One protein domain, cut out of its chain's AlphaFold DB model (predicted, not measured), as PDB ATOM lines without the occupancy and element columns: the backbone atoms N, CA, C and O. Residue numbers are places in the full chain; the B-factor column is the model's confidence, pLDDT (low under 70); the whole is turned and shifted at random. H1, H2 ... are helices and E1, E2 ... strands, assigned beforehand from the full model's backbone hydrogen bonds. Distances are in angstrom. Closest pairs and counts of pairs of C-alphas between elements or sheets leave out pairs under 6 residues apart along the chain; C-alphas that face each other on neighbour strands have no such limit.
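AT A GLANCE: This is residues 66 to 190 of the 201 residues of an uncharacterized protein of Gammaproteobacteria bacterium (UniProt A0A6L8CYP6). A small two-stranded hairpin, E1 and E2, lies in the middle of a flat, helical model, with the antiparallel pair of long helices H1 and H5 to one side and H2 leading away on the other. H1 packs on the hairpin, while the link of residues 131 to 137 folds back from the far end of H2 to short H3, which stands crosswise to H2, and H4 runs from there to a corner with H5; residues 184 to 190, of which 184 to 189 belong to H5, stick out. The printed part has 125 residues with five named helices and two named strands, in the order H1, E1, E2, H2, H3, H4, H5; the sheet, in the order E1, E2, is antiparallel and the class is mostly helix. The whole is only just loose, close to compact, with a radius of gyration of the C-alphas of 16.9 A and spans of 46 by 43 by 23 A.

HOW THE PARTS SIT: E1, residues 94 to 99, and E2, residues 108 to 113, form an antiparallel hairpin, with 153 degrees between their directions; N 97 and O 110 are 2.8 A apart and N 110 and O 97 2.9 A, both within hydrogen-bond range. The closest C-alphas of E1 and H1, residues 66 to 84, are those of Ile 94 and Tyr 80, 6.1 A apart. H1 and H5, residues 164 to 189, touch at a shallow tilt of 25 degrees, opposite ways; their closest C-alphas, of Ala 75 and Met 173, are 5.8 A apart. H4, residues 146 to 162, and H5 touch only at the corner by their link, at a steep tilt of 57 degrees, with the closest C-alphas, of Ala 160 and Ala 167, 4.7 A apart. H1 and H4 are close but not clearly touching, about perpendicular at 82 degrees; their closest C-alphas, of Tyr 83 and Val 156, are 7.6 A apart. H2, residues 114 to 130, touches H3, residues 138 to 144, with residues 116 to 120 alone, about perpendicular at 77 degrees; the closest C-alphas, of Val 120 and Leu 141, are 7.5 A apart. H3 and H4 meet only through their link. H2 and H4 are near each other, with 5 pairs of C-alphas within 10 A. Among the pairs that are apart are H1 and H2, and H2 and H5. In H1, H2, H3, H4 and H5 every O i to N i+4 pair is within hydrogen-bond range.

IN THESE COORDINATES: H1 begins at C-alpha 66, (-44.915, -56.950, 3.862), and is 27.1 A long from first to last C-alpha. E1 measures 15.0 A and E2 16.4 A. H2 measures 24.2 A and ends at C-alpha 130, (-33.572, -16.317, -2.468). H3 measures 9.9 A, H4 24.6 A and H5 37.7 A, ending at C-alpha 189, (-59.010, -53.444, 13.907).

THE WHOLE: The two C-alphas farthest apart, of Ile 129 and Arg 190, are 49.7 A apart. The printed part has no cut and no long link. The mean pLDDT of the printed part is 90.4, and residues 101 to 103 and 131 to 135 are under 70.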
ATOM      1  N   PHE A  66     -46.266 -57.139   4.394       88.38
ATOM      2  CA  PHE A  66     -44.915 -56.950   3.862       88.38
ATOM      3  C   PHE A  66     -44.772 -57.500   2.436       88.38
ATOM      4  O   PHE A  66     -44.317 -56.786   1.551       88.38
ATOM      5  N   VAL A  67     -45.211 -58.741   2.194       91.56
ATOM      6  CA  VAL A  67     -45.143 -59.357   0.858       91.56
ATOM      7  C   VAL A  67     -45.998 -58.581  -0.142       91.56
ATOM      8  O   VAL A  67     -45.545 -58.320  -1.251       91.56
ATOM      9  N   LEU A  68     -47.202 -58.166   0.255       93.12
ATOM     10  CA  LEU A  68     -48.082 -57.361  -0.597       93.12
ATOM     11  C   LEU A  68     -47.463 -56.004  -0.960       93.12
ATOM     12  O   LEU A  68     -47.626 -55.557  -2.089       93.12
ATOM     13  N   ARG A  69     -46.721 -55.364  -0.045       91.75
ATOM     14  CA  ARG A  69     -45.978 -54.129  -0.353       91.75
ATOM     15  C   ARG A  69     -44.890 -54.361  -1.381       91.75
ATOM     16  O   ARG A  69     -44.878 -53.647  -2.371       91.75
ATOM     17  N   GLN A  70     -44.054 -55.381  -1.197       92.56
ATOM     18  CA  GLN A  70     -43.002 -55.692  -2.170       92.56
ATOM     19  C   GLN A  70     -43.585 -56.025  -3.544       92.56
ATOM     20  O   GLN A  70     -43.075 -55.563  -4.557       92.56
ATOM     21  N   GLN A  71     -44.687 -56.780  -3.585       94.88
ATOM     22  CA  GLN A  71     -45.398 -57.063  -4.832       94.88
ATOM     23  C   GLN A  71     -45.947 -55.790  -5.477       94.88
ATOM     24  O   GLN A  71     -45.870 -55.652  -6.691       94.88
ATOM     25  N   LEU A  72     -46.475 -54.856  -4.682       95.06
ATOM     26  CA  LEU A  72     -46.972 -53.579  -5.184       95.06
ATOM     27  C   LEU A  72     -45.840 -52.687  -5.707       95.06
ATOM     28  O   LEU A  72     -46.038 -52.009  -6.705       95.06
ATOM     29  N   GLU A  73     -44.683 -52.673  -5.042       94.69
ATOM     30  CA  GLU A  73     -43.499 -51.922  -5.480       94.69
ATOM     31  C   GLU A  73     -42.989 -52.424  -6.835       94.69
ATOM     32  O   GLU A  73     -42.835 -51.630  -7.760       94.69
ATOM     33  N   VAL A  74     -42.821 -53.742  -6.969       95.75
ATOM     34  CA  VAL A  74     -42.403 -54.377  -8.229       95.75
ATOM     35  C   VAL A  74     -43.444 -54.148  -9.325       95.75
ATOM     36  O   VAL A  74     -43.107 -53.633 -10.382       95.75
ATOM     37  N   ALA A  75     -44.726 -54.423  -9.060       96.69
ATOM     38  CA  ALA A  75     -45.784 -54.246 -10.057       96.69
ATOM     39  C   ALA A  75     -45.928 -52.788 -10.522       96.69
ATOM     40  O   ALA A  75     -46.266 -52.536 -11.676       96.69
ATOM     41  N   ARG A  76     -45.684 -51.820  -9.631       96.50
ATOM     42  CA  ARG A  76     -45.700 -50.395  -9.973       96.50
ATOM     43  C   ARG A  76     -44.515 -50.015 -10.858       96.50
ATOM     44  O   ARG A  76     -44.701 -49.248 -11.796       96.50
ATOM     45  N   GLU A  77     -43.327 -50.521 -10.546       96.44
ATOM     46  CA  GLU A  77     -42.121 -50.291 -11.344       96.44
ATOM     47  C   GLU A  77     -42.270 -50.888 -12.745       96.44
ATOM     48  O   GLU A  77     -42.089 -50.171 -13.724       96.44
ATOM     49  N   ASP A  78     -42.722 -52.140 -12.837       96.69
ATOM     50  CA  ASP A  78     -42.966 -52.826 -14.107       96.69
ATOM     51  C   ASP A  78     -44.035 -52.107 -14.946       96.69
ATOM     52  O   ASP A  78     -43.873 -51.927 -16.158       96.69
ATOM     53  N   PHE A  79     -45.124 -51.658 -14.306       97.75
ATOM     54  CA  PHE A  79     -46.180 -50.900 -14.972       97.75
ATOM     55  C   PHE A  79     -45.646 -49.595 -15.564       97.75
ATOM     56  O   PHE A  79     -45.880 -49.324 -16.739       97.75
ATOM     57  N   TYR A  80     -44.933 -48.788 -14.769       97.94
ATOM     58  CA  TYR A  80     -44.440 -47.498 -15.244       97.94
ATOM     59  C   TYR A  80     -43.285 -47.628 -16.232       97.94
ATOM     60  O   TYR A  80     -43.237 -46.839 -17.166       97.94
ATOM     61  N   ALA A  81     -42.423 -48.640 -16.109       97.69
ATOM     62  CA  ALA A  81     -41.424 -48.944 -17.132       97.69
ATOM     63  C   ALA A  81     -42.102 -49.234 -18.479       97.69
ATOM     64  O   ALA A  81     -41.818 -48.579 -19.477       97.69
ATOM     65  N   SER A  82     -43.092 -50.129 -18.473       98.19
ATOM     66  CA  SER A  82     -43.796 -50.505 -19.700       98.19
ATOM     67  C   SER A  82     -44.677 -49.381 -20.264       98.19
ATOM     68  O   SER A  82     -44.968 -49.377 -21.457       98.19
ATOM     69  N   TYR A  83     -45.163 -48.470 -19.411       98.56
ATOM     70  CA  TYR A  83     -45.875 -47.259 -19.824       98.56
ATOM     71  C   TYR A  83     -44.915 -46.259 -20.474       98.56
ATOM     72  O   TYR A  83     -45.218 -45.773 -21.557       98.56
ATOM     73  N   ASN A  84     -43.758 -45.999 -19.860       98.44
ATOM     74  CA  ASN A  84     -42.749 -45.086 -20.401       98.44
ATOM     75  C   ASN A  84     -42.228 -45.566 -21.770       98.44
ATOM     76  O   ASN A  84     -41.958 -44.742 -22.630       98.44
ATOM     77  N   ASP A  85     -42.146 -46.882 -22.003       98.12
ATOM     78  CA  ASP A  85     -41.701 -47.451 -23.288       98.12
ATOM     79  C   ASP A  85     -42.622 -47.107 -24.476       98.12
ATOM     80  O   ASP A  85     -42.175 -47.109 -25.626       98.12
ATOM     81  N   VAL A  86     -43.912 -46.859 -24.219       98.25
ATOM     82  CA  VAL A  86     -44.921 -46.579 -25.262       98.25
ATOM     83  C   VAL A  86     -45.510 -45.173 -25.189       98.25
ATOM     84  O   VAL A  86     -46.217 -44.762 -26.106       98.25
ATOM     85  N   ASN A  87     -45.248 -44.447 -24.104       97.12
ATOM     86  CA  ASN A  87     -45.609 -43.047 -23.935       97.12
ATOM     87  C   ASN A  87     -44.737 -42.169 -24.844       97.12
ATOM     88  O   ASN A  87     -43.520 -42.305 -24.866       97.12
ATOM     89  N   ASP A  88     -45.354 -41.240 -25.570       97.19
ATOM     90  CA  ASP A  88     -44.679 -40.287 -26.458       97.19
ATOM     91  C   ASP A  88     -44.491 -38.896 -25.826       97.19
ATOM     92  O   ASP A  88     -43.879 -38.008 -26.424       97.19
ATOM     93  N   VAL A  89     -45.010 -38.689 -24.613       98.06
ATOM     94  CA  VAL A  89     -44.917 -37.423 -23.885       98.06
ATOM     95  C   VAL A  89     -43.835 -37.515 -22.806       98.06
ATOM     96  O   VAL A  89     -44.138 -37.847 -21.663       98.06
ATOM     97  N   ASP A  90     -42.588 -37.150 -23.125       97.25
ATOM     98  CA  ASP A  90     -41.425 -37.251 -22.213       97.25
ATOM     99  C   ASP A  90     -41.659 -36.647 -20.810       97.25
ATOM    100  O   ASP A  90     -41.110 -37.087 -19.803       97.25
ATOM    101  N   GLU A  91     -42.451 -35.572 -20.701       97.31
ATOM    102  CA  GLU A  91     -42.734 -34.953 -19.399       97.31
ATOM    103  C   GLU A  91     -43.628 -35.808 -18.488       97.31
ATOM    104  O   GLU A  91     -43.653 -35.585 -17.272       97.31
ATOM    105  N   PHE A  92     -44.342 -36.771 -19.069       98.38
ATOM    106  CA  PHE A  92     -45.192 -37.740 -18.385       98.38
ATOM    107  C   PHE A  92     -44.476 -39.040 -18.046       98.38
ATOM    108  O   PHE A  92     -45.090 -39.868 -17.375       98.38
ATOM    109  N   ASP A  93     -43.206 -39.197 -18.418       98.44
ATOM    110  CA  ASP A  93     -42.402 -40.325 -17.963       98.44
ATOM    111  C   ASP A  93     -42.356 -40.355 -16.438       98.44
ATOM    112  O   ASP A  93     -42.216 -39.320 -15.776       98.44
ATOM    113  N   ILE A  94     -42.488 -41.549 -15.866       98.12
ATOM    114  CA  ILE A  94     -42.527 -41.749 -14.419       98.12
ATOM    115  C   ILE A  94     -41.259 -42.450 -13.956       98.12
ATOM    116  O   ILE A  94     -40.991 -43.594 -14.314       98.12
ATOM    117  N   ASN A  95     -40.518 -41.766 -13.086       96.38
ATOM    118  CA  ASN A  95     -39.297 -42.265 -12.475       96.38
ATOM    119  C   ASN A  95     -39.597 -42.819 -11.083       96.38
ATOM    120  O   ASN A  95     -39.986 -42.081 -10.171       96.38
ATOM    121  N   CYS A  96     -39.383 -44.120 -10.902       95.19
ATOM    122  CA  CYS A  96     -39.467 -44.777  -9.603       95.19
ATOM    123  C   CYS A  96     -38.082 -44.858  -8.951       95.19
ATOM    124  O   CYS A  96     -37.146 -45.408  -9.520       95.19
ATOM    125  N   LYS A  97     -37.940 -44.326  -7.733       90.31
ATOM    126  CA  LYS A  97     -36.687 -44.357  -6.965       90.31
ATOM    127  C   LYS A  97     -36.925 -44.665  -5.496       90.31
ATOM    128  O   LYS A  97     -37.924 -44.247  -4.906       90.31
ATOM    129  N   LYS A  98     -35.974 -45.371  -4.887       87.75
ATOM    130  CA  LYS A  98     -35.925 -45.553  -3.433       87.75
ATOM    131  C   LYS A  98     -35.325 -44.312  -2.796       87.75
ATOM    132  O   LYS A  98     -34.251 -43.871  -3.186       87.75
ATOM    133  N   THR A  99     -36.033 -43.759  -1.827       80.06
ATOM    134  CA  THR A  99     -35.671 -42.518  -1.145       80.06
ATOM    135  C   THR A  99     -35.626 -42.730   0.362       80.06
ATOM    136  O   THR A  99     -36.395 -43.518   0.920       80.06
ATOM    137  N   ASP A 100     -34.716 -42.022   1.017       74.25
ATOM    138  CA  ASP A 100     -34.463 -42.025   2.453       74.25
ATOM    139  C   ASP A 100     -34.836 -40.679   3.101       74.25
ATOM    140  O   ASP A 100     -34.148 -40.200   3.999       74.25
ATOM    141  N   TRP A 101     -35.971 -40.085   2.701       59.44
ATOM    142  CA  TRP A 101     -36.456 -38.773   3.177       59.44
ATOM    143  C   TRP A 101     -36.444 -38.568   4.702       59.44
ATOM    144  O   TRP A 101     -36.402 -37.436   5.171       59.44
ATOM    145  N   THR A 102     -36.522 -39.644   5.489       64.75
ATOM    146  CA  THR A 102     -36.527 -39.581   6.960       64.75
ATOM    147  C   THR A 102     -35.132 -39.669   7.587       64.75
ATOM    148  O   THR A 102     -35.030 -39.718   8.811       64.75
ATOM    149  N   HIS A 103     -34.065 -39.744   6.781       68.94
ATOM    150  CA  HIS A 103     -32.698 -40.075   7.208       68.94
ATOM    151  C   HIS A 103     -32.608 -41.362   8.046       68.94
ATOM    152  O   HIS A 103     -31.665 -41.577   8.812       68.94
ATOM    153  N   THR A 104     -33.598 -42.244   7.914       75.94
ATOM    154  CA  THR A 104     -33.562 -43.583   8.496       75.94
ATOM    155  C   THR A 104     -33.033 -44.576   7.462       75.94
ATOM    156  O   THR A 104     -33.016 -44.308   6.265       75.94
ATOM    157  N   ARG A 105     -32.643 -45.777   7.905       77.62
ATOM    158  CA  ARG A 105     -32.316 -46.890   6.990       77.62
ATOM    159  C   ARG A 105     -33.557 -47.517   6.331       77.62
ATOM    160  O   ARG A 105     -33.439 -48.554   5.685       77.62
ATOM    161  N   ILE A 106     -34.743 -46.939   6.535       76.12
ATOM    162  CA  ILE A 106     -35.998 -47.411   5.955       76.12
ATOM    163  C   ILE A 106     -36.224 -46.617   4.674       76.12
ATOM    164  O   ILE A 106     -36.562 -45.437   4.716       76.12
ATOM    165  N   GLN A 107     -36.004 -47.280   3.545       81.19
ATOM    166  CA  GLN A 107     -36.243 -46.710   2.228       81.19
ATOM    167  C   GLN A 107     -37.695 -46.926   1.817       81.19
ATOM    168  O   GLN A 107     -38.263 -47.990   2.059       81.19
ATOM    169  N   GLU A 108     -38.269 -45.929   1.157       81.75
ATOM    170  CA  GLU A 108     -39.578 -46.026   0.518       81.75
ATOM    171  C   GLU A 108     -39.403 -45.844  -0.984       81.75
ATOM    172  O   GLU A 108     -38.605 -45.014  -1.417       81.75
ATOM    173  N   GLN A 109     -40.125 -46.615  -1.791       88.12
ATOM    174  CA  GLN A 109     -40.168 -46.377  -3.229       88.12
ATOM    175  C   GLN A 109     -41.179 -45.262  -3.518       88.12
ATOM    176  O   GLN A 109     -42.366 -45.385  -3.209       88.12
ATOM    177  N   ILE A 110     -40.710 -44.180  -4.131       88.94
ATOM    178  CA  ILE A 110     -41.553 -43.114  -4.673       88.94
ATOM    179  C   ILE A 110     -41.480 -43.153  -6.194       88.94
ATOM    180  O   ILE A 110     -40.408 -43.373  -6.748       88.94
ATOM    181  N   CYS A 111     -42.605 -42.926  -6.862       93.88
ATOM    182  CA  CYS A 111     -42.657 -42.780  -8.313       93.88
ATOM    183  C   CYS A 111     -43.186 -41.388  -8.627       93.88
ATOM    184  O   CYS A 111     -44.294 -41.053  -8.203       93.88
ATOM    185  N   LEU A 112     -42.381 -40.571  -9.301       94.75
ATOM    186  CA  LEU A 112     -42.715 -39.189  -9.632       94.75
ATOM    187  C   LEU A 112     -42.611 -38.979 -11.145       94.75
ATOM    188  O   LEU A 112     -41.660 -39.473 -11.750       94.75
ATOM    189  N   PRO A 113     -43.552 -38.243 -11.758       97.75
ATOM    190  CA  PRO A 113     -43.427 -37.882 -13.158       97.75
ATOM    191  C   PRO A 113     -42.338 -36.824 -13.354       97.75
ATOM    192  O   PRO A 113     -42.136 -35.964 -12.489       97.75
ATOM    193  N   VAL A 114     -41.679 -36.845 -14.511       97.81
ATOM    194  CA  VAL A 114     -40.566 -35.950 -14.854       97.81
ATOM    195  C   VAL A 114     -40.941 -34.477 -14.693       97.81
ATOM    196  O   VAL A 114     -40.153 -33.700 -14.147       97.81
ATOM    197  N   PHE A 115     -42.149 -34.067 -15.097       97.38
ATOM    198  CA  PHE A 115     -42.587 -32.681 -14.908       97.38
ATOM    199  C   PHE A 115     -42.565 -32.242 -13.437       97.38
ATOM    200  O   PHE A 115     -42.249 -31.091 -13.136       97.38
ATOM    201  N   PHE A 116     -42.896 -33.153 -12.521       96.06
ATOM    202  CA  PHE A 116     -42.964 -32.862 -11.099       96.06
ATOM    203  C   PHE A 116     -41.584 -32.922 -10.455       96.06
ATOM    204  O   PHE A 116     -41.283 -32.107  -9.592       96.06
ATOM    205  N   GLU A 117     -40.712 -33.828 -10.908       93.25
ATOM    206  CA  GLU A 117     -39.307 -33.823 -10.492       93.25
ATOM    207  C   GLU A 117     -38.622 -32.498 -10.842       93.25
ATOM    208  O   GLU A 117     -37.902 -31.949 -10.008       93.25
ATOM    209  N   ARG A 118     -38.904 -31.944 -12.030       94.50
ATOM    210  CA  ARG A 118     -38.437 -30.608 -12.427       94.50
ATOM    211  C   ARG A 118     -39.001 -29.521 -11.519       94.50
ATOM    212  O   ARG A 118     -38.226 -28.744 -10.982       94.50
ATOM    213  N   ALA A 119     -40.309 -29.527 -11.252       93.00
ATOM    214  CA  ALA A 119     -40.922 -28.557 -10.343       93.00
ATOM    215  C   ALA A 119     -40.306 -28.603  -8.929       93.00
ATOM    216  O   ALA A 119     -40.085 -27.567  -8.309       93.00
ATOM    217  N   VAL A 120     -39.992 -29.802  -8.420       89.56
ATOM    218  CA  VAL A 120     -39.305 -29.974  -7.128       89.56
ATOM    219  C   VAL A 120     -37.888 -29.402  -7.179       89.56
ATOM    220  O   VAL A 120     -37.464 -28.747  -6.227       89.56
ATOM    221  N   ALA A 121     -37.152 -29.648  -8.265       89.62
ATOM    222  CA  ALA A 121     -35.798 -29.134  -8.444       89.62
ATOM    223  C   ALA A 121     -35.773 -27.602  -8.572       89.62
ATOM    224  O   ALA A 121     -34.950 -26.957  -7.923       89.62
ATOM    225  N   ASP A 122     -36.699 -27.031  -9.342       89.75
ATOM    226  CA  ASP A 122     -36.838 -25.588  -9.535       89.75
ATOM    227  C   ASP A 122     -37.150 -24.892  -8.205       89.75
ATOM    228  O   ASP A 122     -36.502 -23.908  -7.848       89.75
ATOM    229  N   GLU A 123     -38.080 -25.442  -7.419       86.25
ATOM    230  CA  GLU A 123     -38.417 -24.904  -6.100       86.25
ATOM    231  C   GLU A 123     -37.224 -24.976  -5.134       86.25
ATOM    232  O   GLU A 123     -36.890 -23.997  -4.464       86.25
ATOM    233  N   ALA A 124     -36.515 -26.110  -5.108       84.56
ATOM    234  CA  ALA A 124     -35.315 -26.260  -4.290       84.56
ATOM    235  C   ALA A 124     -34.216 -25.260  -4.693       84.56
ATOM    236  O   ALA A 124     -33.557 -24.677  -3.828       84.56
ATOM    237  N   GLN A 125     -34.028 -25.021  -5.993       84.50
ATOM    238  CA  GLN A 125     -33.065 -24.047  -6.499       84.50
ATOM    239  C   GLN A 125     -33.461 -22.608  -6.142       84.50
ATOM    240  O   GLN A 125     -32.602 -21.816  -5.748       84.50
ATOM    241  N   MET A 126     -34.744 -22.264  -6.241       78.44
ATOM    242  CA  MET A 126     -35.241 -20.934  -5.886       78.44
ATOM    243  C   MET A 126     -35.072 -20.632  -4.395       78.44
ATOM    244  O   MET A 126     -34.648 -19.526  -4.054       78.44
ATOM    245  N   GLY A 127     -35.311 -21.607  -3.513       78.44
ATOM    246  CA  GLY A 127     -35.034 -21.464  -2.078       78.44
ATOM    247  C   GLY A 127     -33.558 -21.157  -1.793       78.44
ATOM    248  O   GLY A 127     -33.241 -20.264  -1.003       78.44
ATOM    249  N   LEU A 128     -32.639 -21.819  -2.510       76.38
ATOM    250  CA  LEU A 128     -31.200 -21.547  -2.409       76.38
ATOM    251  C   LEU A 128     -30.825 -20.137  -2.894       76.38
ATOM    252  O   LEU A 128     -30.015 -19.474  -2.247       76.38
ATOM    253  N   ILE A 129     -31.393 -19.670  -4.012       77.31
ATOM    254  CA  ILE A 129     -31.095 -18.344  -4.589       77.31
ATOM    255  C   ILE A 129     -31.651 -17.213  -3.716       77.31
ATOM    256  O   ILE A 129     -30.968 -16.217  -3.485       77.31
ATOM    257  N   ASN A 130     -32.883 -17.361  -3.225       73.62
ATOM    258  CA  ASN A 130     -33.572 -16.317  -2.468       73.62
ATOM    259  C   ASN A 130     -33.113 -16.232  -1.004       73.62
ATOM    260  O   ASN A 130     -33.507 -15.307  -0.294       73.62
ATOM    261  N   GLY A 131     -32.291 -17.183  -0.542       64.88
ATOM    262  CA  GLY A 131     -31.870 -17.281   0.858       64.88
ATOM    263  C   GLY A 131     -33.014 -17.633   1.813       64.88
ATOM    264  O   GLY A 131     -32.862 -17.488   3.026       64.88
ATOM    265  N   ASP A 132     -34.147 -18.086   1.271       63.94
ATOM    266  CA  ASP A 132     -35.317 -18.510   2.023       63.94
ATOM    267  C   ASP A 132     -35.335 -20.041   2.069       63.94
ATOM    268  O   ASP A 132     -35.730 -20.717   1.121       63.94
ATOM    269  N   PHE A 133     -34.860 -20.608   3.179       58.19
ATOM    270  CA  PHE A 133     -34.807 -22.061   3.399       58.19
ATOM    271  C   PHE A 133     -36.177 -22.665   3.744       58.19
ATOM    272  O   PHE A 133     -36.250 -23.759   4.315       58.19
ATOM    273  N   VAL A 134     -37.275 -21.958   3.462       59.97
ATOM    274  CA  VAL A 134     -38.622 -22.490   3.647       59.97
ATOM    275  C   VAL A 134     -38.814 -23.649   2.674       59.97
ATOM    276  O   VAL A 134     -39.106 -23.479   1.496       59.97
ATOM    277  N   MET A 135     -38.649 -24.862   3.198       63.66
ATOM    278  CA  MET A 135     -38.942 -26.092   2.477       63.66
ATOM    279  C   MET A 135     -40.443 -26.131   2.187       63.66
ATOM    280  O   MET A 135     -41.250 -26.402   3.083       63.66
ATOM    281  N   ILE A 136     -40.835 -25.855   0.943       71.56
ATOM    282  CA  ILE A 136     -42.220 -26.048   0.522       71.56
ATOM    283  C   ILE A 136     -42.562 -27.529   0.680       71.56
ATOM    284  O   ILE A 136     -41.855 -28.419   0.209       71.56
ATOM    285  N   ALA A 137     -43.672 -27.804   1.365       79.25
ATOM    286  CA  ALA A 137     -44.171 -29.163   1.485       79.25
ATOM    287  C   ALA A 137     -44.491 -29.725   0.093       79.25
ATOM    288  O   ALA A 137     -45.193 -29.086  -0.694       79.25
ATOM    289  N   LEU A 138     -44.058 -30.958  -0.185       81.56
ATOM    290  CA  LEU A 138     -44.293 -31.619  -1.474       81.56
ATOM    291  C   LEU A 138     -45.786 -31.662  -1.852       81.56
ATOM    292  O   LEU A 138     -46.142 -31.574  -3.021       81.56
ATOM    293  N   SER A 139     -46.673 -31.731  -0.856       84.31
ATOM    294  CA  SER A 139     -48.126 -31.659  -1.034       84.31
ATOM    295  C   SER A 139     -48.615 -30.301  -1.552       84.31
ATOM    296  O   SER A 139     -49.555 -30.253  -2.345       84.31
ATOM    297  N   SER A 140     -47.987 -29.199  -1.137       89.12
ATOM    298  CA  SER A 140     -48.294 -27.854  -1.632       89.12
ATOM    299  C   SER A 140     -47.875 -27.701  -3.090       89.12
ATOM    300  O   SER A 140     -48.658 -27.199  -3.894       89.12
ATOM    301  N   LEU A 141     -46.693 -28.209  -3.448       90.31
ATOM    302  CA  LEU A 141     -46.233 -28.224  -4.835       90.31
ATOM    303  C   LEU A 141     -47.119 -29.127  -5.706       90.31
ATOM    304  O   LEU A 141     -47.550 -28.726  -6.782       90.31
ATOM    305  N   ALA A 142     -47.493 -30.310  -5.210       91.38
ATOM    306  CA  ALA A 142     -48.417 -31.202  -5.913       91.38
ATOM    307  C   ALA A 142     -49.785 -30.545  -6.159       91.38
ATOM    308  O   ALA A 142     -50.406 -30.748  -7.201       91.38
ATOM    309  N   LYS A 143     -50.251 -29.710  -5.221       93.56
ATOM    310  CA  LYS A 143     -51.473 -28.916  -5.389       93.56
ATOM    311  C   LYS A 143     -51.318 -27.834  -6.462       93.56
ATOM    312  O   LYS A 143     -52.283 -27.593  -7.191       93.56
ATOM    313  N   ALA A 144     -50.152 -27.194  -6.556       93.25
ATOM    314  CA  ALA A 144     -49.852 -26.223  -7.610       93.25
ATOM    315  C   ALA A 144     -49.853 -26.891  -8.997       93.25
ATOM    316  O   ALA A 144     -50.487 -26.394  -9.924       93.25
ATOM    317  N   GLU A 145     -49.280 -28.092  -9.095       95.56
ATOM    318  CA  GLU A 145     -49.188 -28.885 -10.327       95.56
ATOM    319  C   GLU A 145     -50.424 -29.763 -10.612       95.56
ATOM    320  O   GLU A 145     -50.415 -30.608 -11.510       95.56
ATOM    321  N   ARG A 146     -51.533 -29.575  -9.880       96.50
ATOM    322  CA  ARG A 146     -52.727 -30.441  -9.956       96.50
ATOM    323  C   ARG A 146     -53.236 -30.657 -11.383       96.50
ATOM    324  O   ARG A 146     -53.657 -31.758 -11.717       96.50
ATOM    325  N   ARG A 147     -53.206 -29.623 -12.229       97.88
ATOM    326  CA  ARG A 147     -53.664 -29.728 -13.624       97.88
ATOM    327  C   ARG A 147     -52.808 -30.683 -14.454       97.88
ATOM    328  O   ARG A 147     -53.364 -31.436 -15.243       97.88
ATOM    329  N   ARG A 148     -51.491 -30.695 -14.247       97.69
ATOM    330  CA  ARG A 148     -50.587 -31.624 -14.939       97.69
ATOM    331  C   ARG A 148     -50.758 -33.046 -14.427       97.69
ATOM    332  O   ARG A 148     -50.766 -33.977 -15.218       97.69
ATOM    333  N   PHE A 149     -51.024 -33.222 -13.132       97.88
ATOM    334  CA  PHE A 149     -51.420 -34.532 -12.603       97.88
ATOM    335  C   PHE A 149     -52.751 -35.038 -13.179       97.88
ATOM    336  O   PHE A 149     -52.870 -36.232 -13.439       97.88
ATOM    337  N   GLU A 150     -53.744 -34.165 -13.386       98.12
ATOM    338  CA  GLU A 150     -55.000 -34.523 -14.070       98.12
ATOM    339  C   GLU A 150     -54.732 -34.947 -15.529       98.12
ATOM    340  O   GLU A 150     -55.283 -35.945 -15.989       98.12
ATOM    341  N   GLN A 151     -53.852 -34.234 -16.244       98.25
ATOM    342  CA  GLN A 151     -53.450 -34.582 -17.614       98.25
ATOM    343  C   GLN A 151     -52.725 -35.928 -17.676       98.25
ATOM    344  O   GLN A 151     -53.124 -36.783 -18.461       98.25
ATOM    345  N   LEU A 152     -51.736 -36.145 -16.805       98.31
ATOM    346  CA  LEU A 152     -51.017 -37.410 -16.692       98.31
ATOM    347  C   LEU A 152     -51.974 -38.578 -16.434       98.31
ATOM    348  O   LEU A 152     -51.877 -39.604 -17.093       98.31
ATOM    349  N   GLN A 153     -52.916 -38.433 -15.497       97.38
ATOM    350  CA  GLN A 153     -53.880 -39.496 -15.194       97.38
ATOM    351  C   GLN A 153     -54.730 -39.860 -16.413       97.38
ATOM    352  O   GLN A 153     -54.887 -41.039 -16.719       97.38
ATOM    353  N   ASN A 154     -55.244 -38.860 -17.131       98.19
ATOM    354  CA  ASN A 154     -56.011 -39.101 -18.352       98.19
ATOM    355  C   ASN A 154     -55.151 -39.754 -19.439       98.19
ATOM    356  O   ASN A 154     -55.625 -40.661 -20.119       98.19
ATOM    357  N   HIS A 155     -53.893 -39.331 -19.565       98.31
ATOM    358  CA  HIS A 155     -52.953 -39.886 -20.529       98.31
ATOM    359  C   HIS A 155     -52.643 -41.358 -20.240       98.31
ATOM    360  O   HIS A 155     -52.809 -42.209 -21.106       98.31
ATOM    361  N   VAL A 156     -52.301 -41.683 -18.992       98.12
ATOM    362  CA  VAL A 156     -52.059 -43.061 -18.543       98.12
ATOM    363  C   VAL A 156     -53.271 -43.953 -18.826       98.12
ATOM    364  O   VAL A 156     -53.106 -45.081 -19.289       98.12
ATOM    365  N   LEU A 157     -54.491 -43.460 -18.591       96.94
ATOM    366  CA  LEU A 157     -55.715 -44.202 -18.910       96.94
ATOM    367  C   LEU A 157     -55.899 -44.395 -20.418       96.94
ATOM    368  O   LEU A 157     -56.240 -45.495 -20.844       96.94
ATOM    369  N   GLN A 158     -55.665 -43.360 -21.222       97.56
ATOM    370  CA  GLN A 158     -55.753 -43.443 -22.678       97.56
ATOM    371  C   GLN A 158     -54.764 -44.472 -23.239       97.56
ATOM    372  O   GLN A 158     -55.172 -45.364 -23.979       97.56
ATOM    373  N   VAL A 159     -53.496 -44.398 -22.829       98.06
ATOM    374  CA  VAL A 159     -52.450 -45.344 -23.237       98.06
ATOM    375  C   VAL A 159     -52.805 -46.763 -22.776       98.06
ATOM    376  O   VAL A 159     -52.717 -47.712 -23.549       98.06
ATOM    377  N   ALA A 160     -53.304 -46.939 -21.550       96.94
ATOM    378  CA  ALA A 160     -53.732 -48.257 -21.079       96.94
ATOM    379  C   ALA A 160     -54.888 -48.853 -21.908       96.94
ATOM    380  O   ALA A 160     -54.947 -50.070 -22.073       96.94
ATOM    381  N   LEU A 161     -55.795 -48.027 -22.440       96.25
ATOM    382  CA  LEU A 161     -56.875 -48.482 -23.326       96.25
ATOM    383  C   LEU A 161     -56.368 -48.891 -24.714       96.25
ATOM    384  O   LEU A 161     -56.955 -49.776 -25.336       96.25
ATOM    385  N   GLU A 162     -55.295 -48.265 -25.191       97.88
ATOM    386  CA  GLU A 162     -54.665 -48.582 -26.475       97.88
ATOM    387  C   GLU A 162     -53.813 -49.858 -26.405       97.88
ATOM    388  O   GLU A 162     -53.818 -50.663 -27.339       97.88
ATOM    389  N   TYR A 163     -53.144 -50.090 -25.272       98.12
ATOM    390  CA  TYR A 163     -52.240 -51.217 -25.058       98.12
ATOM    391  C   TYR A 163     -52.792 -52.185 -23.991       98.12
ATOM    392  O   TYR A 163     -52.593 -51.973 -22.791       98.12
ATOM    393  N   PRO A 164     -53.425 -53.316 -24.378       96.31
ATOM    394  CA  PRO A 164     -54.121 -54.205 -23.437       96.31
ATOM    395  C   PRO A 164     -53.250 -54.770 -22.310       96.31
ATOM    396  O   PRO A 164     -53.746 -55.055 -21.218       96.31
ATOM    397  N   TYR A 165     -51.947 -54.951 -22.550       96.75
ATOM    398  CA  TYR A 165     -51.027 -55.436 -21.521       96.75
ATOM    399  C   TYR A 165     -50.855 -54.412 -20.382       96.75
ATOM    400  O   TYR A 165     -50.771 -54.819 -19.223       96.75
ATOM    401  N   LEU A 166     -50.892 -53.105 -20.676       97.75
ATOM    402  CA  LEU A 166     -50.858 -52.049 -19.661       97.75
ATOM    403  C   LEU A 166     -52.141 -52.029 -18.838       97.75
ATOM    404  O   LEU A 166     -52.064 -51.967 -17.612       97.75
ATOM    405  N   ALA A 167     -53.309 -52.154 -19.477       96.94
ATOM    406  CA  ALA A 167     -54.576 -52.280 -18.754       96.94
ATOM    407  C   ALA A 167     -54.569 -53.483 -17.798       96.94
ATOM    408  O   ALA A 167     -54.936 -53.350 -16.631       96.94
ATOM    409  N   ASN A 168     -54.097 -54.645 -18.259       96.69
ATOM    410  CA  ASN A 168     -53.989 -55.837 -17.416       96.69
ATOM    411  C   ASN A 168     -53.028 -55.619 -16.238       96.69
ATOM    412  O   ASN A 168     -53.378 -55.931 -15.100       96.69
ATOM    413  N   SER A 169     -51.853 -55.033 -16.482       96.62
ATOM    414  CA  SER A 169     -50.888 -54.715 -15.424       96.62
ATOM    415  C   SER A 169     -51.458 -53.721 -14.403       96.62
ATOM    416  O   SER A 169     -51.296 -53.904 -13.196       96.62
ATOM    417  N   MET A 170     -52.199 -52.707 -14.863       96.00
ATOM    418  CA  MET A 170     -52.888 -51.751 -13.993       96.00
ATOM    419  C   MET A 170     -53.942 -52.440 -13.112       96.00
ATOM    420  O   MET A 170     -54.036 -52.150 -11.916       96.00
ATOM    421  N   LEU A 171     -54.708 -53.384 -13.669       96.31
ATOM    422  CA  LEU A 171     -55.690 -54.168 -12.916       96.31
ATOM    423  C   LEU A 171     -55.025 -55.061 -11.862       96.31
ATOM    424  O   LEU A 171     -55.489 -55.102 -10.720       96.31
ATOM    425  N   GLU A 172     -53.939 -55.753 -12.208       95.06
ATOM    426  CA  GLU A 172     -53.188 -56.582 -11.256       95.06
ATOM    427  C   GLU A 172     -52.604 -55.746 -10.112       95.06
ATOM    428  O   GLU A 172     -52.766 -56.095  -8.939       95.06
ATOM    429  N   MET A 173     -52.020 -54.587 -10.426       95.19
ATOM    430  CA  MET A 173     -51.557 -53.633  -9.417       95.19
ATOM    431  C   MET A 173     -52.705 -53.206  -8.483       95.19
ATOM    432  O   MET A 173     -52.546 -53.209  -7.257       95.19
ATOM    433  N   GLY A 174     -53.887 -52.916  -9.038       95.31
ATOM    434  CA  GLY A 174     -55.090 -52.577  -8.274       95.31
ATOM    435  C   GLY A 174     -55.548 -53.689  -7.322       95.31
ATOM    436  O   GLY A 174     -55.910 -53.410  -6.176       95.31
ATOM    437  N   LYS A 175     -55.462 -54.962  -7.734       96.06
ATOM    438  CA  LYS A 175     -55.772 -56.117  -6.866       96.06
ATOM    439  C   LYS A 175     -54.822 -56.198  -5.671       96.06
ATOM    440  O   LYS A 175     -55.271 -56.419  -4.544       96.06
ATOM    441  N   ILE A 176     -53.523 -55.992  -5.894       95.94
ATOM    442  CA  ILE A 176     -52.518 -55.988  -4.820       95.94
ATOM    443  C   ILE A 176     -52.792 -54.830  -3.849       95.94
ATOM    444  O   ILE A 176     -52.759 -55.021  -2.632       95.94
ATOM    445  N   GLN A 177     -53.122 -53.646  -4.372       95.31
ATOM    446  CA  GLN A 177     -53.435 -52.472  -3.558       95.31
ATOM    447  C   GLN A 177     -54.699 -52.664  -2.704       95.31
ATOM    448  O   GLN A 177     -54.711 -52.291  -1.526       95.31
ATOM    449  N   ALA A 178     -55.736 -53.296  -3.257       95.88
ATOM    450  CA  ALA A 178     -56.941 -53.654  -2.514       95.88
ATOM    451  C   ALA A 178     -56.630 -54.657  -1.391       95.88
ATOM    452  O   ALA A 178     -56.997 -54.428  -0.237       95.88
ATOM    453  N   ALA A 179     -55.875 -55.720  -1.690       94.25
ATOM    454  CA  ALA A 179     -55.468 -56.713  -0.694       94.25
ATOM    455  C   ALA A 179     -54.630 -56.095   0.440       94.25
ATOM    456  O   ALA A 179     -54.819 -56.428   1.613       94.25
ATOM    457  N   LEU A 180     -53.725 -55.167   0.110       93.31
ATOM    458  CA  LEU A 180     -52.918 -54.458   1.101       93.31
ATOM    459  C   LEU A 180     -53.777 -53.550   1.992       93.31
ATOM    460  O   LEU A 180     -53.548 -53.492   3.201       93.31
ATOM    461  N   THR A 181     -54.773 -52.876   1.412       92.94
ATOM    462  CA  THR A 181     -55.729 -52.039   2.156       92.94
ATOM    463  C   THR A 181     -56.522 -52.873   3.157       92.94
ATOM    464  O   THR A 181     -56.542 -52.532   4.338       92.94
ATOM    465  N   ILE A 182     -57.058 -54.021   2.733       92.75
ATOM    466  CA  ILE A 182     -57.773 -54.955   3.616       92.75
ATOM    467  C   ILE A 182     -56.866 -55.408   4.767       92.75
ATOM    468  O   ILE A 182     -57.236 -55.301   5.934       92.75
ATOM    469  N   LYS A 183     -55.627 -55.835   4.478       90.50
ATOM    470  CA  LYS A 183     -54.671 -56.248   5.524       90.50
ATOM    471  C   LYS A 183     -54.323 -55.114   6.491       90.50
ATOM    472  O   LYS A 183     -54.104 -55.358   7.680       90.50
ATOM    473  N   LYS A 184     -54.275 -53.871   6.008       89.81
ATOM    474  CA  LYS A 184     -54.066 -52.687   6.847       89.81
ATOM    475  C   LYS A 184     -55.260 -52.444   7.768       89.81
ATOM    476  O   LYS A 184     -55.056 -52.203   8.955       89.81
ATOM    477  N   GLU A 185     -56.481 -52.540   7.254       90.25
ATOM    478  CA  GLU A 185     -57.716 -52.406   8.036       90.25
ATOM    479  C   GLU A 185     -57.841 -53.509   9.093       90.25
ATOM    480  O   GLU A 185     -58.067 -53.205  10.264       90.25
ATOM    481  N   GLU A 186     -57.577 -54.768   8.726       89.44
ATOM    482  CA  GLU A 186     -57.517 -55.905   9.654       89.44
ATOM    483  C   GLU A 186     -56.512 -55.660  10.787       89.44
ATOM    484  O   GLU A 186     -56.806 -55.915  11.956       89.44
ATOM    485  N   CYS A 187     -55.323 -55.140  10.464       86.19
ATOM    486  CA  CYS A 187     -54.321 -54.785  11.466       86.19
ATOM    487  C   CYS A 187     -54.816 -53.663  12.388       86.19
ATOM    488  O   CYS A 187     -54.666 -53.749  13.605       86.19
ATOM    489  N   MET A 188     -55.440 -52.624  11.825       84.56
ATOM    490  CA  MET A 188     -55.966 -51.488  12.584       84.56
ATOM    491  C   MET A 188     -57.185 -51.850  13.444       84.56
ATOM    492  O   MET A 188     -57.452 -51.162  14.430       84.56
ATOM    493  N   ALA A 189     -57.912 -52.915  13.104       86.00
ATOM    494  CA  ALA A 189     -59.010 -53.444  13.907       86.00
ATOM    495  C   ALA A 189     -58.522 -54.232  15.136       86.00
ATOM    496  O   ALA A 189     -59.243 -54.337  16.130       86.00
ATOM    497  N   ARG A 190     -57.292 -54.765  15.104       80.38
ATOM    498  CA  ARG A 190     -56.708 -55.478  16.247       80.38
ATOM    499  C   ARG A 190     -56.308 -54.488  17.354       80.38
ATOM    500  O   ARG A 190     -55.816 -53.394  17.061       80.38
TER     501      ARG A 190